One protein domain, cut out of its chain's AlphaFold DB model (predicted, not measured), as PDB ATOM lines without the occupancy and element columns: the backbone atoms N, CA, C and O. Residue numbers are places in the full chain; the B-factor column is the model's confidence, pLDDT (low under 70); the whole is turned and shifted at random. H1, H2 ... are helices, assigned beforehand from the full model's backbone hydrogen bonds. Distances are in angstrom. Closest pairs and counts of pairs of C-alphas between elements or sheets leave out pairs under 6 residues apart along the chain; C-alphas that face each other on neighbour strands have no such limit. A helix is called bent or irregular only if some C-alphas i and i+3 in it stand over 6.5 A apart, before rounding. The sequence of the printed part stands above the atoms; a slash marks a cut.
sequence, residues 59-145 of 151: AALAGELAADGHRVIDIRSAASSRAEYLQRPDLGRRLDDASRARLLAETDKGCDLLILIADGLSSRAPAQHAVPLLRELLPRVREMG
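What this domain is: This is residues 59 to 145 of the 151 residues of the protein "Ethanolamine ammonia-lyase light chain" of Chromobacterium violaceum (UniProt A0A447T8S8). The longest helix, H5, forms one long side with the shorter H1 beside part of it, and H4 forms the opposite side. Two stretched-out links, at residues 72 to 77 and 113 to 118, run through the middle between these sides, and the small helices H2 and H3 sit together at one end. The printed part has 87 residues with five named helices, H1 to H5 in chain order, and no named strand; the class is all helix. It is only just loose, close to compact, with a radius of gyration of the C-alphas of 14.5 A and spans of 41 by 31 by 21 A.

How they stand to each other: H5, residues 124 to 143, has a kink of 48 degrees near residue 131 and is irregular, with C-alphas 128 and 131 7.5 A apart. With residues 127 to 131 alone it touches H1, residues 59 to 67; the closest C-alphas, of Leu 65 and Val 131, are 6.5 A apart. The two run the same way at a shallow tilt of 24 degrees. H2, residues 82 to 87, and H3, residues 89 to 92, are close but not clearly touching, with the closest C-alphas, of Tyr 85 and Gly 92, 5.5 A apart. H4, residues 97 to 105, touches no helix; it is apart from H5, for instance. Every O i to N i+4 pair is within hydrogen-bond range in H1, H2 and H4, against 12 of 16 in H5; H3 is too short for such a pair.

Where its parts are: H5 is 29.8 A long, from C-alpha 124 at (176.799, 210.330, 124.362) to C-alpha 143 at (176.376, 212.096, 94.591). H1 measures 12.3 A and begins at C-alpha 59, (189.516, 215.350, 120.644). H4 measures 12.4 A, H2 8.8 A and H3 4.9 A.

The domain as a whole: The C-alphas farthest apart, of Gln 87 and Glu 143, are 41.9 A apart. The links H1 to H2 and H4 to H5 are long, with 14 and 18 residues. The printed part has no cut. Its mean pLDDT is 91.9, with residues 107 to 109 under 70.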
ATOM      1  N   ALA A  59     188.229 215.707 121.228       93.44
ATOM      2  CA  ALA A  59     189.516 215.350 120.644       93.44
ATOM      3  C   ALA A  59     189.488 213.932 120.059       93.44
ATOM      4  O   ALA A  59     189.921 213.739 118.923       93.44
ATOM      5  N   ALA A  60     188.932 212.963 120.795       94.50
ATOM      6  CA  ALA A  60     188.741 211.606 120.287       94.50
ATOM      7  C   ALA A  60     187.848 211.600 119.038       94.50
ATOM      8  O   ALA A  60     188.235 211.059 118.002       94.50
ATOM      9  N   LEU A  61     186.707 212.297 119.100       94.75
ATOM     10  CA  LEU A  61     185.784 212.401 117.970       94.75
ATOM     11  C   LEU A  61     186.434 213.070 116.747       94.75
ATOM     12  O   LEU A  61     186.277 212.595 115.623       94.75
ATOM     13  N   ALA A  62     187.183 214.157 116.950       94.00
ATOM     14  CA  ALA A  62     187.916 214.817 115.874       94.00
ATOM     15  C   ALA A  62     188.971 213.890 115.251       94.00
ATOM     16  O   ALA A  62     189.136 213.897 114.033       94.00
ATOM     17  N   GLY A  63     189.643 213.066 116.061       95.00
ATOM     18  CA  GLY A  63     190.595 212.061 115.592       95.00
ATOM     19  C   GLY A  63     189.953 210.999 114.696       95.00
ATOM     20  O   GLY A  63     190.490 210.695 113.634       95.00
ATOM     21  N   GLU A  64     188.783 210.480 115.075       95.50
ATOM     22  CA  GLU A  64     188.035 209.517 114.251       95.50
ATOM     23  C   GLU A  64     187.595 210.125 112.914       95.50
ATOM     24  O   GLU A  64     187.761 209.512 111.859       95.50
ATOM     25  N   LEU A  65     187.091 211.359 112.937       93.50
ATOM     26  CA  LEU A  65     186.693 212.076 111.724       93.50
ATOM     27  C   LEU A  65     187.895 212.382 110.819       93.50
ATOM     28  O   LEU A  65     187.799 212.251 109.598       93.50
ATOM     29  N   ALA A  66     189.036 212.749 111.402       92.56
ATOM     30  CA  ALA A  66     190.273 212.968 110.662       92.56
ATOM     31  C   ALA A  66     190.800 211.681 110.015       92.56
ATOM     32  O   ALA A  66     191.289 211.729 108.885       92.56
ATOM     33  N   ALA A  67     190.659 210.530 110.682       93.75
ATOM     34  CA  ALA A  67     191.007 209.228 110.112       93.75
ATOM     35  C   ALA A  67     190.150 208.875 108.882       93.75
ATOM     36  O   ALA A  67     190.655 208.271 107.937       93.75
ATOM     37  N   ASP A  68     188.896 209.334 108.843       91.88
ATOM     38  CA  ASP A  68     188.009 209.237 107.673       91.88
ATOM     39  C   ASP A  68     188.312 210.306 106.590       91.88
ATOM     40  O   ASP A  68     187.622 210.409 105.571       91.88
ATOM     41  N   GLY A  69     189.365 211.110 106.780       90.75
ATOM     42  CA  GLY A  69     189.804 212.149 105.848       90.75
ATOM     43  C   GLY A  69     189.006 213.451 105.942       90.75
ATOM     44  O   GLY A  69     189.049 214.269 105.016       90.75
ATOM     45  N   HIS A  70     188.256 213.659 107.028       89.50
ATOM     46  CA  HIS A  70     187.534 214.903 107.268       89.50
ATOM     47  C   HIS A  70     188.408 215.921 107.996       89.50
ATOM     48  O   HIS A  70     189.113 215.611 108.951       89.50
ATOM     49  N   ARG A  71     188.329 217.174 107.553       88.81
ATOM     50  CA  ARG A  71     188.865 218.298 108.314       88.81
ATOM     51  C   ARG A  71     187.864 218.656 109.411       88.81
ATOM     52  O   ARG A  71     186.661 218.634 109.154       88.81
ATOM     53  N   VAL A  72     188.367 218.934 110.610       91.25
ATOM     54  CA  VAL A  72     187.556 219.278 111.779       91.25
ATOM     55  C   VAL A  72     188.129 220.527 112.425       91.25
ATOM     56  O   VAL A  72     189.304 220.550 112.796       91.25
ATOM     57  N   ILE A  73     187.289 221.539 112.620       91.19
ATOM     58  CA  ILE A  73     187.585 222.666 113.506       91.19
ATOM     59  C   ILE A  73     186.814 222.487 114.804       91.19
ATOM     60  O   ILE A  73     185.587 222.565 114.839       91.19
ATOM     61  N   ASP A  74     187.558 222.309 115.890       92.50
ATOM     62  CA  ASP A  74     186.996 222.352 117.236       92.50
ATOM     63  C   ASP A  74     186.615 223.792 117.599       92.50
ATOM     64  O   ASP A  74     187.469 224.677 117.611       92.50
ATOM     65  N   ILE A  75     185.346 224.038 117.916       93.31
ATOM     66  CA  ILE A  75     184.821 225.344 118.322       93.31
ATOM     67  C   ILE A  75     184.036 225.234 119.621       93.31
ATOM     68  O   ILE A  75     183.463 224.199 119.947       93.31
ATOM     69  N   ARG A  76     183.970 226.344 120.352       94.88
ATOM     70  CA  ARG A  76     183.300 226.424 121.645       94.88
ATOM     71  C   ARG A  76     182.227 227.501 121.640       94.88
ATOM     72  O   ARG A  76     182.353 228.546 120.995       94.88
ATOM     73  N   SER A  77     181.158 227.235 122.385       95.56
ATOM     74  CA  SER A  77     180.166 228.257 122.712       95.56
ATOM     75  C   SER A  77     180.747 229.294 123.678       95.56
ATOM     76  O   SER A  77     181.773 229.048 124.307       95.56
ATOM     77  N   ALA A  78     180.044 230.406 123.873       96.88
ATOM     78  CA  ALA A  78     180.396 231.419 124.859       96.88
ATOM     79  C   ALA A  78     180.230 230.928 126.310       96.88
ATOM     80  O   ALA A  78     180.712 231.587 127.227       96.88
ATOM     81  N   ALA A  79     179.562 229.790 126.537       95.44
ATOM     82  CA  ALA A  79     179.517 229.166 127.853       95.44
ATOM     83  C   ALA A  79     180.875 228.522 128.180       95.44
ATOM     84  O   ALA A  79     181.335 227.599 127.504       95.44
ATOM     85  N   SER A  80     181.496 228.993 129.256       92.69
ATOM     86  CA  SER A  80     182.820 228.575 129.724       92.69
ATOM     87  C   SER A  80     182.817 227.210 130.419       92.69
ATOM     88  O   SER A  80     183.851 226.546 130.510       92.69
ATOM     89  N   SER A  81     181.651 226.760 130.892       92.25
ATOM     90  CA  SER A  81     181.485 225.500 131.616       92.25
ATOM     91  C   SER A  81     180.141 224.833 131.326       92.25
ATOM     92  O   SER A  81     179.179 225.475 130.904       92.25
ATOM     93  N   ARG A  82     180.041 223.532 131.630       90.50
ATOM     94  CA  ARG A  82     178.782 222.775 131.526       90.50
ATOM     95  C   ARG A  82     177.691 223.337 132.443       90.50
ATOM     96  O   ARG A  82     176.529 223.367 132.057       90.50
ATOM     97  N   ALA A  83     178.059 223.791 133.643       92.00
ATOM     98  CA  ALA A  83     177.115 224.397 134.579       92.00
ATOM     99  C   ALA A  83     176.528 225.701 134.018       92.00
ATOM    100  O   ALA A  83     175.316 225.895 134.067       92.00
ATOM    101  N   GLU A  84     177.374 226.550 133.428       94.00
ATOM    102  CA  GLU A  84     176.935 227.772 132.755       94.00
ATOM    103  C   GLU A  84     176.065 227.452 131.537       94.00
ATOM    104  O   GLU A  84     174.990 228.023 131.403       94.00
ATOM    105  N   TYR A  85     176.454 226.477 130.711       93.25
ATOM    106  CA  TYR A  85     175.667 226.044 129.553       93.25
ATOM    107  C   TYR A  85     174.233 225.629 129.930       93.25
ATOM    108  O   TYR A  85     173.280 226.002 129.248       93.25
ATOM    109  N   LEU A  86     174.061 224.911 131.048       92.25
ATOM    110  CA  LEU A  86     172.745 224.478 131.537       92.25
ATOM    111  C   LEU A  86     171.888 225.626 132.099       92.25
ATOM    112  O   LEU A  86     170.664 225.517 132.106       92.25
ATOM    113  N   GLN A  87     172.506 226.711 132.576       94.94
ATOM    114  CA  GLN A  87     171.810 227.850 133.191       94.94
ATOM    115  C   GLN A  87     171.630 229.040 132.234       94.94
ATOM    116  O   GLN A  87     170.742 229.867 132.436       94.94
ATOM    117  N   ARG A  88     172.471 229.143 131.197       95.31
ATOM    118  CA  ARG A  88     172.570 230.277 130.268       95.31
ATOM    119  C   ARG A  88     172.428 229.815 128.816       95.31
ATOM    120  O   ARG A  88     173.409 229.773 128.066       95.31
ATOM    121  N   PRO A  89     171.197 229.489 128.380       94.06
ATOM    122  CA  PRO A  89     170.942 229.055 127.007       94.06
ATOM    123  C   PRO A  89     171.303 230.124 125.964       94.06
ATOM    124  O   PRO A  89     171.537 229.793 124.805       94.06
ATOM    125  N   ASP A  90     171.360 231.397 126.353       96.75
ATOM    126  CA  ASP A  90     171.823 232.495 125.509       96.75
ATOM    127  C   ASP A  90     173.319 232.386 125.169       96.75
ATOM    128  O   ASP A  90     173.700 232.634 124.024       96.75
ATOM    129  N   LEU A  91     174.155 231.948 126.118       95.25
ATOM    130  CA  LEU A  91     175.587 231.729 125.897       95.25
ATOM    131  C   LEU A  91     175.848 230.452 125.092       95.25
ATOM    132  O   LEU A  91     176.715 230.444 124.224       95.25
ATOM    133  N   GLY A  92     175.046 229.404 125.304       93.75
ATOM    134  CA  GLY A  92     175.121 228.169 124.515       93.75
ATOM    135  C   GLY A  92     174.757 228.343 123.032       93.75
ATOM    136  O   GLY A  92     175.131 227.512 122.209       93.75
ATOM    137  N   ARG A  93     174.047 229.424 122.673       94.50
ATOM    138  CA  ARG A  93     173.661 229.768 121.287       94.50
ATOM    139  C   ARG A  93     174.630 230.730 120.595       94.50
ATOM    140  O   ARG A  93     174.377 231.135 119.462       94.50
ATOM    141  N   ARG A  94     175.713 231.131 121.264       95.44
ATOM    142  CA  ARG A  94     176.729 232.052 120.735       95.44
ATOM    143  C   ARG A  94     178.087 231.371 120.783       95.44
ATOM    144  O   ARG A  94     178.350 230.620 121.713       95.44
ATOM    145  N   LEU A  95     178.941 231.628 119.799       96.12
ATOM    146  CA  LEU A  95     180.342 231.203 119.854       96.12
ATOM    147  C   LEU A  95     181.136 232.116 120.782       96.12
ATOM    148  O   LEU A  95     180.791 233.292 120.925       96.12
ATOM    149  N   ASP A  96     182.203 231.582 121.371       96.75
ATOM    150  CA  ASP A  96     183.228 232.433 121.970       96.75
ATOM    151  C   ASP A  96     184.013 233.197 120.884       96.75
ATOM    152  O   ASP A  96     183.988 232.862 119.691       96.75
ATOM    153  N   ASP A  97     184.701 234.262 121.294       96.50
ATOM    154  CA  ASP A  97     185.391 235.147 120.354       96.50
ATOM    155  C   ASP A  97     186.533 234.431 119.616       96.50
ATOM    156  O   ASP A  97     186.739 234.656 118.421       96.50
ATOM    157  N   ALA A  98     187.234 233.513 120.291       95.62
ATOM    158  CA  ALA A  98     188.330 232.744 119.707       95.62
ATOM    159  C   ALA A  98     187.844 231.784 118.609       95.62
ATOM    160  O   ALA A  98     188.454 231.675 117.546       95.62
ATOM    161  N   SER A  99     186.729 231.093 118.830       94.50
ATOM    162  CA  SER A  99     186.113 230.195 117.854       94.50
ATOM    163  C   SER A  99     185.516 230.964 116.689       94.50
ATOM    164  O   SER A  99     185.669 230.550 115.541       94.50
ATOM    165  N   ARG A 100     184.901 232.122 116.959       93.81
ATOM    166  CA  ARG A 100     184.425 233.019 115.904       93.81
ATOM    167  C   ARG A 100     185.572 233.492 115.010       93.81
ATOM    168  O   ARG A 100     185.437 233.446 113.792       93.81
ATOM    169  N   ALA A 101     186.691 233.918 115.596       92.81
ATOM    170  CA  ALA A 101     187.869 234.339 114.842       92.81
ATOM    171  C   ALA A 101     188.452 233.194 113.997       92.81
ATOM    172  O   ALA A 101     188.748 233.401 112.822       92.81
ATOM    173  N   ARG A 102     188.547 231.979 114.562       90.69
ATOM    174  CA  ARG A 102     189.004 230.784 113.833       90.69
ATOM    175  C   ARG A 102     188.126 230.471 112.624       90.69
ATOM    176  O   ARG A 102     188.661 230.293 111.543       90.69
ATOM    177  N   LEU A 103     186.799 230.472 112.767       88.94
ATOM    178  CA  LEU A 103     185.904 230.216 111.629       88.94
ATOM    179  C   LEU A 103     186.002 231.294 110.543       88.94
ATOM    180  O   LEU A 103     186.005 230.972 109.357       88.94
ATOM    181  N   LEU A 104     186.105 232.569 110.929       88.62
ATOM    182  CA  LEU A 104     186.233 233.667 109.966       88.62
ATOM    183  C   LEU A 104     187.531 233.583 109.152       88.62
ATOM    184  O   LEU A 104     187.519 233.925 107.974       88.62
ATOM    185  N   ALA A 105     188.620 233.082 109.743       87.56
ATOM    186  CA  ALA A 105     189.889 232.868 109.041       87.56
ATOM    187  C   ALA A 105     189.829 231.743 107.990       87.56
ATOM    188  O   ALA A 105     190.674 231.682 107.106       87.56
ATOM    189  N   GLU A 106     188.831 230.864 108.072       80.00
ATOM    190  CA  GLU A 106     188.685 229.678 107.214       80.00
ATOM    191  C   GLU A 106     187.748 229.919 106.026       80.00
ATOM    192  O   GLU A 106     187.532 229.046 105.181       80.00
ATOM    193  N   THR A 107     187.154 231.111 105.953       64.44
ATOM    194  CA  THR A 107     186.058 231.418 105.030       64.44
ATOM    195  C   THR A 107     186.580 231.849 103.658       64.44
ATOM    196  O   THR A 107     186.279 232.941 103.189       64.44
ATOM    197  N   ASP A 108     187.341 230.986 102.982       60.69
ATOM    198  CA  ASP A 108     187.841 231.279 101.628       60.69
ATOM    199  C   ASP A 108     186.946 230.724 100.509       60.69
ATOM    200  O   ASP A 108     187.111 231.088  99.342       60.69
ATOM    201  N   LYS A 109     185.976 229.844 100.808       62.41
ATOM    202  CA  LYS A 109     185.082 229.250  99.794       62.41
ATOM    203  C   LYS A 109     183.690 228.983 100.363       62.41
ATOM    204  O   LYS A 109     183.548 228.287 101.362       62.41
ATOM    205  N   GLY A 110     182.657 229.502  99.697       75.12
ATOM    206  CA  GLY A 110     181.268 229.162 100.015       75.12
ATOM    207  C   GLY A 110     181.021 227.652  99.918       75.12
ATOM    208  O   GLY A 110     181.602 226.978  99.062       75.12
ATOM    209  N   CYS A 111     180.160 227.131 100.789       88.38
ATOM    210  CA  CYS A 111     179.723 225.737 100.790       88.38
ATOM    211  C   CYS A 111     178.202 225.650 100.643       88.38
ATOM    212  O   CYS A 111     177.493 226.608 100.947       88.38
ATOM    213  N   ASP A 112     177.725 224.500 100.173       91.75
ATOM    214  CA  ASP A 112     176.293 224.227 100.022       91.75
ATOM    215  C   ASP A 112     175.736 223.524 101.275       91.75
ATOM    216  O   ASP A 112     174.556 223.651 101.592       91.75
ATOM    217  N   LEU A 113     176.598 222.814 102.019       91.62
ATOM    218  CA  LEU A 113     176.265 222.153 103.281       91.62
ATOM    219  C   LEU A 113     177.386 222.332 104.310       91.62
ATOM    220  O   LEU A 113     178.538 221.985 104.046       91.62
ATOM    221  N   LEU A 114     177.028 222.785 105.511       91.31
ATOM    222  CA  LEU A 114     177.898 222.788 106.685       91.31
ATOM    223  C   LEU A 114     177.364 221.796 107.718       91.31
ATOM    224  O   LEU A 114     176.166 221.774 107.998       91.31
ATOM    225  N   ILE A 115     178.257 221.000 108.301       92.81
ATOM    226  CA  ILE A 115     177.914 220.021 109.330       92.81
ATOM    227  C   ILE A 115     178.526 220.475 110.648       92.81
ATOM    228  O   ILE A 115     179.740 220.610 110.761       92.81
ATOM    229  N   LEU A 116     177.671 220.686 111.646       93.56
ATOM    230  CA  LEU A 116     178.074 220.993 113.010       93.56
ATOM    231  C   LEU A 116     177.750 219.797 113.907       93.56
ATOM    232  O   LEU A 116     176.608 219.337 113.934       93.56
ATOM    233  N   ILE A 117     178.740 219.331 114.664       94.31
ATOM    234  CA  ILE A 117     178.555 218.313 115.699       94.31
ATOM    235  C   ILE A 117     178.773 218.981 117.053       94.31
ATOM    236  O   ILE A 117     179.816 219.584 117.287       94.31
ATOM    237  N   ALA A 118     177.784 218.880 117.937       92.81
ATOM    238  CA  ALA A 118     177.827 219.453 119.276       92.81
ATOM    239  C   ALA A 118     177.288 218.448 120.300       92.81
ATOM    240  O   ALA A 118     176.434 217.621 119.979       92.81
ATOM    241  N   ASP A 119     177.773 218.540 121.537       89.75
ATOM    242  CA  ASP A 119     177.352 217.706 122.666       89.75
ATOM    243  C   ASP A 119     175.916 217.999 123.122       89.75
ATOM    244  O   ASP A 119     175.155 217.085 123.451       89.75
ATOM    245  N   GLY A 120     175.527 219.274 123.135       88.62
ATOM    246  CA  GLY A 120     174.208 219.706 123.578       88.62
ATOM    247  C   GLY A 120     173.892 219.218 124.995       88.62
ATOM    248  O   GLY A 120     174.684 219.367 125.924       88.62
ATOM    249  N   LEU A 121     172.719 218.603 125.168       88.81
ATOM    250  CA  LEU A 121     172.295 218.026 126.453       88.81
ATOM    251  C   LEU A 121     172.716 216.558 126.640       88.81
ATOM    252  O   LEU A 121     172.509 216.003 127.718       88.81
ATOM    253  N   SER A 122     173.298 215.918 125.620       89.38
ATOM    254  CA  SER A 122     173.717 214.515 125.673       89.38
ATOM    255  C   SER A 122     174.985 214.307 124.857       89.38
ATOM    256  O   SER A 122     174.929 214.050 123.660       89.38
ATOM    257  N   SER A 123     176.134 214.342 125.531       90.62
ATOM    258  CA  SER A 123     177.452 214.082 124.934       90.62
ATOM    259  C   SER A 123     177.576 212.679 124.335       90.62
ATOM    260  O   SER A 123     178.313 212.477 123.373       90.62
ATOM    261  N   ARG A 124     176.818 211.710 124.861       90.88
ATOM    262  CA  ARG A 124     176.799 210.330 124.362       90.88
ATOM    263  C   ARG A 124     176.252 210.227 122.941       90.88
ATOM    264  O   ARG A 124     176.739 209.403 122.179       90.88
ATOM    265  N   ALA A 125     175.259 211.042 122.587       91.75
ATOM    266  CA  ALA A 125     174.616 210.963 121.279       91.75
ATOM    267  C   ALA A 125     175.593 211.238 120.115       91.75
ATOM    268  O   ALA A 125     175.742 210.361 119.264       91.75
ATOM    269  N   PRO A 126     176.314 212.376 120.061       93.69
ATOM    270  CA  PRO A 126     177.300 212.604 119.010       93.69
ATOM    271  C   PRO A 126     178.490 211.649 119.119       93.69
ATOM    272  O   PRO A 126     178.933 211.157 118.088       93.69
ATOM    273  N   ALA A 127     178.956 211.311 120.329       93.44
ATOM    274  CA  ALA A 127     180.058 210.360 120.506       93.44
ATOM    275  C   ALA A 127     179.760 208.983 119.887       93.44
ATOM    276  O   ALA A 127     180.650 208.342 119.346       93.44
ATOM    277  N   GLN A 128     178.508 208.520 119.953       94.62
ATOM    278  CA  GLN A 128     178.116 207.211 119.425       94.62
ATOM    279  C   GLN A 128     177.687 207.243 117.957       94.62
ATOM    280  O   GLN A 128     177.787 206.226 117.271       94.62
ATOM    281  N   HIS A 129     177.154 208.370 117.480       96.06
ATOM    282  CA  HIS A 129     176.417 208.396 116.216       96.06
ATOM    283  C   HIS A 129     176.998 209.322 115.154       96.06
ATOM    284  O   HIS A 129     176.672 209.130 113.986       96.06
ATOM    285  N   ALA A 130     177.859 210.286 115.500       95.56
ATOM    286  CA  ALA A 130     178.353 211.256 114.525       95.56
ATOM    287  C   ALA A 130     179.151 210.586 113.395       95.56
ATOM    288  O   ALA A 130     178.828 210.777 112.226       95.56
ATOM    289  N   VAL A 131     180.140 209.753 113.729       95.81
ATOM    290  CA  VAL A 131     180.982 209.077 112.729       95.81
ATOM    291  C   VAL A 131     180.172 208.090 111.871       95.81
ATOM    292  O   VAL A 131     180.203 208.230 110.647       95.81
ATOM    293  N   PRO A 132     179.382 207.147 112.437       96.81
ATOM    294  CA  PRO A 132     178.546 206.259 111.625       96.81
ATOM    295  C   PRO A 132     177.577 207.008 110.706       96.81
ATOM    296  O   PRO A 132     177.416 206.634 109.548       96.81
ATOM    297  N   LEU A 133     176.963 208.092 111.194       96.69
ATOM    298  CA  LEU A 133     176.059 208.905 110.385       96.69
ATOM    299  C   LEU A 133     176.789 209.551 109.206       96.69
ATOM    300  O   LEU A 133     176.276 209.536 108.091       96.69
ATOM    301  N   LEU A 134     177.975 210.121 109.433       95.56
ATOM    302  CA  LEU A 134     178.724 210.804 108.381       95.56
ATOM    303  C   LEU A 134     179.264 209.853 107.317       95.56
ATOM    304  O   LEU A 134     179.247 210.211 106.138       95.56
ATOM    305  N   ARG A 135     179.650 208.635 107.704       95.56
ATOM    306  CA  ARG A 135     180.048 207.580 106.762       95.56
ATOM    307  C   ARG A 135     178.938 207.236 105.769       95.56
ATOM    308  O   ARG A 135     179.231 207.030 104.597       95.56
ATOM    309  N   GLU A 136     177.681 207.259 106.204       96.75
ATOM    310  CA  GLU A 136     176.519 206.998 105.343       96.75
ATOM    311  C   GLU A 136     176.018 208.248 104.600       96.75
ATOM    312  O   GLU A 136     175.579 208.177 103.449       96.75
ATOM    313  N   LEU A 137     176.069 209.414 105.249       95.62
ATOM    314  CA  LEU A 137     175.520 210.661 104.717       95.62
ATOM    315  C   LEU A 137     176.402 211.259 103.618       95.62
ATOM    316  O   LEU A 137     175.905 211.662 102.565       95.62
ATOM    317  N   LEU A 138     177.710 211.355 103.858       93.81
ATOM    318  CA  LEU A 138     178.613 212.110 102.989       93.81
ATOM    319  C   LEU A 138     178.756 211.539 101.568       93.81
ATOM    320  O   LEU A 138     178.841 212.351 100.645       93.81
ATOM    321  N   PRO A 139     178.745 210.210 101.331       93.94
ATOM    322  CA  PRO A 139     178.695 209.665  99.974       93.94
ATOM    323  C   PRO A 139     177.480 210.166  99.186       93.94
ATOM    324  O   PRO A 139     177.636 210.682  98.083       93.94
ATOM    325  N   ARG A 140     176.289 210.144  99.797       95.94
ATOM    326  CA  ARG A 140     175.038 210.600  99.168       95.94
ATOM    327  C   ARG A 140     175.059 212.096  98.868       95.94
ATOM    328  O   ARG A 140     174.640 212.529  97.802       95.94
ATOM    329  N   VAL A 141     175.593 212.901  99.787       94.44
ATOM    330  CA  VAL A 141     175.743 214.351  99.576       94.44
ATOM    331  C   VAL A 141     176.666 214.642  98.386       94.44
ATOM    332  O   VAL A 141     176.389 215.545  97.596       94.44
ATOM    333  N   ARG A 142     177.738 213.856  98.220       91.00
ATOM    334  CA  ARG A 142     178.655 213.972  97.076       91.00
ATOM    335  C   ARG A 142     177.992 213.559  95.763       91.00
ATOM    336  O   ARG A 142     178.206 214.233  94.763       91.00
ATOM    337  N   GLU A 143     177.169 212.510  95.763       95.38
ATOM    338  CA  GLU A 143     176.376 212.096  94.591       95.38
ATOM    339  C   GLU A 143     175.407 213.192  94.129       95.38
ATOM    340  O   GLU A 143     175.196 213.369  92.932       95.38
ATOM    341  N   MET A 144     174.875 213.984  95.063       95.44
ATOM    342  CA  MET A 144     174.035 215.149  94.758       95.44
ATOM    343  C   MET A 144     174.830 216.357  94.228       95.44
ATOM    344  O   MET A 144     174.235 217.382  93.904       95.44
ATOM    345  N   GLY A 145     176.163 216.274  94.160       93.44
ATOM    346  CA  GLY A 145     177.031 217.363  93.709       93.44
ATOM    347  C   GLY A 145     177.164 218.524  94.702       93.44
ATOM    348  O   GLY A 145     177.682 219.577  94.332       93.44
TER     349      GLY A 145